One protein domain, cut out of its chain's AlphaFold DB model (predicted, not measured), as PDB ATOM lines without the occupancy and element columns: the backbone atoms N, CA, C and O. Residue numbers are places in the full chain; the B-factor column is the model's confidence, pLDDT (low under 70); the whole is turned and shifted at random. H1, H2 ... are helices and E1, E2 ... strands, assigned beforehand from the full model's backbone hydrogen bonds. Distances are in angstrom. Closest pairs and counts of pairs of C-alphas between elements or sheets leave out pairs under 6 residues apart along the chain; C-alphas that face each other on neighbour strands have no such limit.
ATOM      1  N   PHE A 129     170.198 216.660  96.873       78.00
ATOM      2  CA  PHE A 129     170.008 216.971  95.456       78.00
ATOM      3  C   PHE A 129     171.153 216.434  94.629       78.00
ATOM      4  O   PHE A 129     172.318 216.576  94.990       78.00
ATOM      5  N   ARG A 130     170.838 215.906  93.448       80.94
ATOM      6  CA  ARG A 130     171.864 215.670  92.440       80.94
ATOM      7  C   ARG A 130     172.224 216.987  91.759       80.94
ATOM      8  O   ARG A 130     171.362 217.685  91.215       80.94
ATOM      9  N   GLY A 131     173.508 217.297  91.753       82.50
ATOM     10  CA  GLY A 131     174.044 218.509  91.162       82.50
ATOM     11  C   GLY A 131     175.453 218.310  90.638       82.50
ATOM     12  O   GLY A 131     175.931 217.184  90.492       82.50
ATOM     13  N   PHE A 132     176.081 219.436  90.350       83.44
ATOM     14  CA  PHE A 132     177.453 219.548  89.913       83.44
ATOM     15  C   PHE A 132     178.126 220.669  90.700       83.44
ATOM     16  O   PHE A 132     177.497 221.686  91.008       83.44
ATOM     17  N   ILE A 133     179.402 220.464  90.997       83.25
ATOM     18  CA  ILE A 133     180.332 221.522  91.391       83.25
ATOM     19  C   ILE A 133     181.334 221.717  90.263       83.25
ATOM     20  O   ILE A 133     181.608 220.778  89.511       83.25
ATOM     21  N   GLU A 134     181.871 222.921  90.153       80.31
ATOM     22  CA  GLU A 134     182.983 223.199  89.256       80.31
ATOM     23  C   GLU A 134     184.284 223.193  90.054       80.31
ATOM     24  O   GLU A 134     184.429 223.932  91.025       80.31
ATOM     25  N   VAL A 135     185.224 222.337  89.656       75.81
ATOM     26  CA  VAL A 135     186.566 222.268  90.246       75.81
ATOM     27  C   VAL A 135     187.569 222.229  89.106       75.81
ATOM     28  O   VAL A 135     187.489 221.351  88.252       75.81
ATOM     29  N   ALA A 136     188.485 223.202  89.072       73.75
ATOM     30  CA  ALA A 136     189.497 223.337  88.017       73.75
ATOM     31  C   ALA A 136     188.916 223.287  86.581       73.75
ATOM     32  O   ALA A 136     189.508 222.699  85.680       73.75
ATOM     33  N   GLY A 137     187.731 223.878  86.371       73.94
ATOM     34  CA  GLY A 137     187.028 223.884  85.080       73.94
ATOM     35  C   GLY A 137     186.272 222.592  84.735       73.94
ATOM     36  O   GLY A 137     185.637 222.517  83.685       73.94
ATOM     37  N   ASN A 138     186.295 221.577  85.608       78.00
ATOM     38  CA  ASN A 138     185.571 220.319  85.425       78.00
ATOM     39  C   ASN A 138     184.250 220.309  86.204       78.00
ATOM     40  O   ASN A 138     184.208 220.665  87.382       78.00
ATOM     41  N   GLN A 139     183.175 219.816  85.577       83.31
ATOM     42  CA  GLN A 139     181.899 219.576  86.258       83.31
ATOM     43  C   GLN A 139     181.897 218.214  86.951       83.31
ATOM     44  O   GLN A 139     181.811 217.165  86.310       83.31
ATOM     45  N   ILE A 140     181.930 218.233  88.280       84.38
ATOM     46  CA  ILE A 140     181.970 217.024  89.098       84.38
ATOM     47  C   ILE A 140     180.569 216.745  89.648       84.38
ATOM     48  O   ILE A 140     180.007 217.596  90.339       84.38
ATOM     49  N   PRO A 141     179.979 215.566  89.374       84.00
ATOM     50  CA  PRO A 141     178.662 215.221  89.886       84.00
ATOM     51  C   PRO A 141     178.698 215.003  91.403       84.00
ATOM     52  O   PRO A 141     179.507 214.232  91.926       84.00
ATOM     53  N   VAL A 142     177.760 215.637  92.106       83.88
ATOM     54  CA  VAL A 142     177.641 215.566  93.565       83.88
ATOM     55  C   VAL A 142     176.205 215.302  94.013       83.88
ATOM     56  O   VAL A 142     175.239 215.630  93.321       83.88
ATOM     57  N   HIS A 143     176.068 214.724  95.200       84.38
ATOM     58  CA  HIS A 143     174.863 214.788  96.017       84.38
ATOM     59  C   HIS A 143     175.037 215.894  97.054       84.38
ATOM     60  O   HIS A 143     175.946 215.797  97.865       84.38
ATOM     61  N   PHE A 144     174.193 216.920  97.038       78.75
ATOM     62  CA  PHE A 144     174.264 218.072  97.936       78.75
ATOM     63  C   PHE A 144     173.129 218.040  98.963       78.75
ATOM     64  O   PHE A 144     171.962 217.986  98.575       78.75
ATOM     65  N   SER A 145     173.465 218.075 100.252       80.69
ATOM     66  CA  SER A 145     172.521 218.261 101.356       80.69
ATOM     67  C   SER A 145     172.519 219.733 101.757       80.69
ATOM     68  O   SER A 145     173.532 220.240 102.234       80.69
ATOM     69  N   ILE A 146     171.389 220.421 101.558       74.62
ATOM     70  CA  ILE A 146     171.245 221.821 101.995       74.62
ATOM     71  C   ILE A 146     171.148 221.893 103.521       74.62
ATOM     72  O   ILE A 146     171.773 222.763 104.115       74.62
ATOM     73  N   ALA A 147     170.416 220.968 104.151       72.25
ATOM     74  CA  ALA A 147     170.238 220.949 105.602       72.25
ATOM     75  C   ALA A 147     171.572 220.799 106.350       72.25
ATOM     76  O   ALA A 147     171.821 221.512 107.316       72.25
ATOM     77  N   ASP A 148     172.453 219.922 105.861       73.88
ATOM     78  CA  ASP A 148     173.755 219.680 106.495       73.88
ATOM     79  C   ASP A 148     174.868 220.581 105.941       73.88
ATOM     80  O   ASP A 148     175.996 220.529 106.424       73.88
ATOM     81  N   LEU A 149     174.584 221.355 104.887       74.81
ATOM     82  CA  LEU A 149     175.577 222.096 104.098       74.81
ATOM     83  C   LEU A 149     176.752 221.214 103.628       74.81
ATOM     84  O   LEU A 149     177.899 221.655 103.562       74.81
ATOM     85  N   THR A 150     176.470 219.958 103.273       77.56
ATOM     86  CA  THR A 150     177.478 218.988 102.816       77.56
ATOM     87  C   THR A 150     177.257 218.573 101.369       77.56
ATOM     88  O   THR A 150     176.151 218.651 100.831       77.56
ATOM     89  N   PHE A 151     178.306 218.069 100.718       80.62
ATOM     90  CA  PHE A 151     178.176 217.383  99.439       80.62
ATOM     91  C   PHE A 151     178.992 216.090  99.403       80.62
ATOM     92  O   PHE A 151     180.023 215.956 100.057       80.62
ATOM     93  N   LYS A 152     178.531 215.132  98.598       82.50
ATOM     94  CA  LYS A 152     179.190 213.852  98.342       82.50
ATOM     95  C   LYS A 152     179.456 213.699  96.854       82.50
ATOM     96  O   LYS A 152     178.518 213.700  96.060       82.50
ATOM     97  N   VAL A 153     180.717 213.516  96.481       83.06
ATOM     98  CA  VAL A 153     181.120 213.245  95.096       83.06
ATOM     99  C   VAL A 153     180.623 211.862  94.658       83.06
ATOM    100  O   VAL A 153     180.713 210.889  95.409       83.06
ATOM    101  N   ILE A 154     180.074 211.767  93.444       79.62
ATOM    102  CA  ILE A 154     179.484 210.536  92.901       79.62
ATOM    103  C   ILE A 154     180.402 209.953  91.828       79.62
ATOM    104  O   ILE A 154     180.635 210.593  90.808       79.62
ATOM    105  N   GLY A 155     180.858 208.710  92.013       70.25
ATOM    106  CA  GLY A 155     181.498 207.929  90.942       70.25
ATOM    107  C   GLY A 155     182.788 208.532  90.371       70.25
ATOM    108  O   GLY A 155     183.108 208.278  89.214       70.25
ATOM    109  N   ALA A 156     183.506 209.343  91.148       69.88
ATOM    110  CA  ALA A 156     184.741 209.979  90.708       69.88
ATOM    111  C   ALA A 156     185.948 209.038  90.824       69.88
ATOM    112  O   ALA A 156     186.099 208.318  91.813       69.88
ATOM    113  N   HIS A 157     186.837 209.087  89.827       72.00
ATOM    114  CA  HIS A 157     188.149 208.443  89.902       72.00
ATOM    115  C   HIS A 157     189.014 209.074  91.012       72.00
ATOM    116  O   HIS A 157     188.856 210.264  91.295       72.00
ATOM    117  N   PRO A 158     189.980 208.335  91.596       76.56
ATOM    118  CA  PRO A 158     190.842 208.843  92.669       76.56
ATOM    119  C   PRO A 158     191.535 210.178  92.356       76.56
ATOM    120  O   PRO A 158     191.619 211.030  93.233       76.56
ATOM    121  N   HIS A 159     191.947 210.397  91.101       75.44
ATOM    122  CA  HIS A 159     192.543 211.661  90.648       75.44
ATOM    123  C   HIS A 159     191.586 212.861  90.779       75.44
ATOM    124  O   HIS A 159     191.972 213.938  91.223       75.44
ATOM    125  N   VAL A 160     190.306 212.666  90.455       73.31
ATOM    126  CA  VAL A 160     189.275 213.709  90.574       73.31
ATOM    127  C   VAL A 160     188.987 214.010  92.048       73.31
ATOM    128  O   VAL A 160     188.789 215.160  92.423       73.31
ATOM    129  N   LEU A 161     189.016 212.992  92.917       73.69
ATOM    130  CA  LEU A 161     188.897 213.200  94.363       73.69
ATOM    131  C   LEU A 161     190.090 213.979  94.927       73.69
ATOM    132  O   LEU A 161     189.886 214.845  95.774       73.69
ATOM    133  N   SER A 162     191.313 213.732  94.441       75.50
ATOM    134  CA  SER A 162     192.482 214.520  94.852       75.50
ATOM    135  C   SER A 162     192.419 215.971  94.382       75.50
ATOM    136  O   SER A 162     192.787 216.849  95.154       75.50
ATOM    137  N   GLU A 163     191.905 216.246  93.179       76.50
ATOM    138  CA  GLU A 163     191.686 217.622  92.704       76.50
ATOM    139  C   GLU A 163     190.649 218.353  93.563       76.50
ATOM    140  O   GLU A 163     190.876 219.490  93.968       76.50
ATOM    141  N   VAL A 164     189.544 217.681  93.914       76.00
ATOM    142  CA  VAL A 164     188.550 218.220  94.856       76.00
ATOM    143  C   VAL A 164     189.191 218.480  96.218       76.00
ATOM    144  O   VAL A 164     188.993 219.546  96.787       76.00
ATOM    145  N   HIS A 165     189.981 217.541  96.742       75.38
ATOM    146  CA  HIS A 165     190.662 217.711  98.026       75.38
ATOM    147  C   HIS A 165     191.673 218.860  98.004       75.38
ATOM    148  O   HIS A 165     191.759 219.587  98.984       75.38
ATOM    149  N   GLN A 166     192.423 219.049  96.915       75.81
ATOM    150  CA  GLN A 166     193.359 220.167  96.782       75.81
ATOM    151  C   GLN A 166     192.630 221.505  96.665       75.81
ATOM    152  O   GLN A 166     192.991 222.452  97.359       75.81
ATOM    153  N   ALA A 167     191.573 221.573  95.852       72.25
ATOM    154  CA  ALA A 167     190.757 222.776  95.713       72.25
ATOM    155  C   ALA A 167     190.064 223.173  97.029       72.25
ATOM    156  O   ALA A 167     189.870 224.356  97.288       72.25
ATOM    157  N   MET A 168     189.727 222.189  97.868       72.44
ATOM    158  CA  MET A 168     189.094 222.384  99.180       72.44
ATOM    159  C   MET A 168     190.097 222.419 100.346       72.44
ATOM    160  O   MET A 168     189.689 222.614 101.486       72.44
ATOM    161  N   GLY A 169     191.383 222.175 100.085       64.44
ATOM    162  CA  GLY A 169     192.428 221.979 101.096       64.44
ATOM    163  C   GLY A 169     193.184 223.249 101.486       64.44
ATOM    164  O   GLY A 169     194.099 223.171 102.300       64.44
ATOM    165  N   GLY A 170     192.837 224.398 100.902       60.16
ATOM    166  CA  GLY A 170     193.306 225.698 101.378       60.16
ATOM    167  C   GLY A 170     192.591 226.108 102.669       60.16
ATOM    168  O   GLY A 170     191.437 225.743 102.882       60.16
ATOM    169  N   ASP A 171     193.249 226.911 103.507       55.78
ATOM    170  CA  ASP A 171     192.695 227.391 104.787       55.78
ATOM    171  C   ASP A 171     191.415 228.240 104.627       55.78
ATOM    172  O   ASP A 171     190.721 228.529 105.607       55.78
ATOM    173  N   HIS A 172     191.084 228.653 103.397       55.97
ATOM    174  CA  HIS A 172     189.922 229.477 103.099       55.97
ATOM    175  C   HIS A 172     189.349 229.209 101.699       55.97
ATOM    176  O   HIS A 172     190.069 229.260 100.704       55.97
ATOM    177  N   VAL A 173     188.033 228.989 101.625       63.25
ATOM    178  CA  VAL A 173     187.247 229.019 100.382       63.25
ATOM    179  C   VAL A 173     186.216 230.137 100.536       63.25
ATOM    180  O   VAL A 173     185.255 229.968 101.277       63.25
ATOM    181  N   ASP A 174     186.398 231.276  99.860       60.94
ATOM    182  CA  ASP A 174     185.512 232.450 100.008       60.94
ATOM    183  C   ASP A 174     184.057 232.154  99.605       60.94
ATOM    184  O   ASP A 174     183.098 232.621 100.222       60.94
ATOM    185  N   ALA A 175     183.880 231.399  98.520       62.34
ATOM    186  CA  ALA A 175     182.576 230.997  98.029       62.34
ATOM    187  C   ALA A 175     182.676 229.760  97.143       62.34
ATOM    188  O   ALA A 175     183.569 229.668  96.302       62.34
ATOM    189  N   MET A 176     181.700 228.863  97.269       67.50
ATOM    190  CA  MET A 176     181.522 227.769  96.320       67.50
ATOM    191  C   MET A 176     180.151 227.853  95.662       67.50
ATOM    192  O   MET A 176     179.125 228.037  96.326       67.50
ATOM    193  N   GLU A 177     180.151 227.751  94.336       68.50
ATOM    194  CA  GLU A 177     178.939 227.755  93.535       68.50
ATOM    195  C   GLU A 177     178.487 226.324  93.267       68.50
ATOM    196  O   GLU A 177     179.226 225.500  92.730       68.50
ATOM    197  N   PHE A 178     177.236 226.042  93.619       71.19
ATOM    198  CA  PHE A 178     176.615 224.756  93.343       71.19
ATOM    199  C   PHE A 178     175.540 224.923  92.282       71.19
ATOM    200  O   PHE A 178     174.645 225.766  92.406       71.19
ATOM    201  N   MET A 179     175.594 224.062  91.267       71.56
ATOM    202  CA  MET A 179     174.523 223.908  90.293       71.56
ATOM    203  C   MET A 179     173.752 222.633  90.599       71.56
ATOM    204  O   MET A 179     174.274 221.531  90.456       71.56
ATOM    205  N   PHE A 180     172.482 222.748  90.964       73.50
ATOM    206  CA  PHE A 180     171.643 221.579  91.231       73.50
ATOM    207  C   PHE A 180     170.497 221.475  90.238       73.50
ATOM    208  O   PHE A 180     169.946 222.467  89.747       73.50
ATOM    209  N   ARG A 181     170.134 220.229  89.926       75.00
ATOM    210  CA  ARG A 181     168.945 219.935  89.132       75.00
ATOM    211  C   ARG A 181     167.770 219.842  90.087       75.00
ATOM    212  O   ARG A 181     167.727 218.951  90.928       75.00
ATOM    213  N   LEU A 182     166.786 220.718  89.900       77.12
ATOM    214  CA  LEU A 182     165.557 220.671  90.691       77.12
ATOM    215  C   LEU A 182     164.787 219.364  90.474       77.12
ATOM    216  O   LEU A 182     164.048 218.943  91.346       77.12
ATOM    217  N   GLY A 183     164.968 218.702  89.328       82.25
ATOM    218  CA  GLY A 183     164.367 217.393  89.061       82.25
ATOM    219  C   GLY A 183     162.865 217.435  88.762       82.25
ATOM    220  O   GLY A 183     162.256 216.380  88.613       82.25
ATOM    221  N   TYR A 184     162.265 218.623  88.634       90.38
ATOM    222  CA  TYR A 184     160.855 218.771  88.287       90.38
ATOM    223  C   TYR A 184     160.592 219.767  87.152       90.38
ATOM    224  O   TYR A 184     161.410 220.644  86.859       90.38
ATOM    225  N   ILE A 185     159.426 219.614  86.516       90.69
ATOM    226  CA  ILE A 185     158.853 220.556  85.550       90.69
ATOM    227  C   ILE A 185     157.650 221.217  86.226       90.69
ATOM    228  O   ILE A 185     156.706 220.525  86.606       90.69
TER     229      ILE A 185
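What this domain is: This is residues 129 to 185 of the 304 residues of an uncharacterized protein of Acidobacteria bacterium (UniProt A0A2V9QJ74). A small, strongly twisted sheet of four antiparallel strands has one helix, H1, packed over one end of it, across the strands. From H1 a loop, of which residues 169 to 175 stand free, swings round to the edge strand E4, and residues 182 to 185 run on beyond E4 as a short tail. The printed part has 57 residues with four named strands and one named helix, along the chain E1 E2 E3 H1 E4; the sheet's order is E3 E2 E1 E4 and the class is mixed, helices and strands. The whole is compact, with a radius of gyration of the C-alphas of 11.7 A, and spans 37 by 25 by 19 A.

How they stand to each other: E1, residues 129 to 135, and E2, residues 138 to 145, form a hairpin with a tight link; N 131 and O 142 are 2.9 A apart, and N 140 and O 133 are 2.8 A apart, both within hydrogen-bond range. E2 bends by 53 degrees at residue 141. E2 and E3, residues 150 to 153, form the next hairpin, with N 152 and O 143 at 2.8 A. E1, E2 and E3 are a meander, each strand the antiparallel neighbour of the one before. H1, residues 158 to 167, is on the sheet at a height over the sheet of 8.6 A, and the two make two layers, a helix on one face of a sheet. H1 lies over E2 and runs across the strands, at 77 degrees to E2 on the local plane. The closest C-alphas of E1 and H1 are those of Val 135 and Val 164, 6.4 A apart; those of E3 and H1 are Val 153 and Leu 161, 7.8 A apart. In H1 every O i to N i+4 pair is within hydrogen-bond range. E4, residues 176 to 181, is the antiparallel neighbour of E1 at 141 degrees, with N 132 and O 179 at 2.8 A. The edge strands E3 and E4 are apart.

Where its parts are: E1 begins at C-alpha 129, (170.008, 216.971, 95.456), and is 18.1 A long. E2 is 20.7 A long, and E3 10.3 A. H1 begins at C-alpha 158, (190.842, 208.843, 92.669), and is 14.3 A long. E4 is 16.5 A long and ends at C-alpha 181, (168.945, 219.935, 89.132).

The domain as a whole: The two C-alphas farthest apart are those of Asp 171 and Ile 185, 39.5 A. The printed part has no cut. The link from H1 to E4, 8 residues, is short but not tight; the other links are tight. The mean pLDDT of the printed part is 75.3, and residue 156 and residues 169 to 177 are under 70.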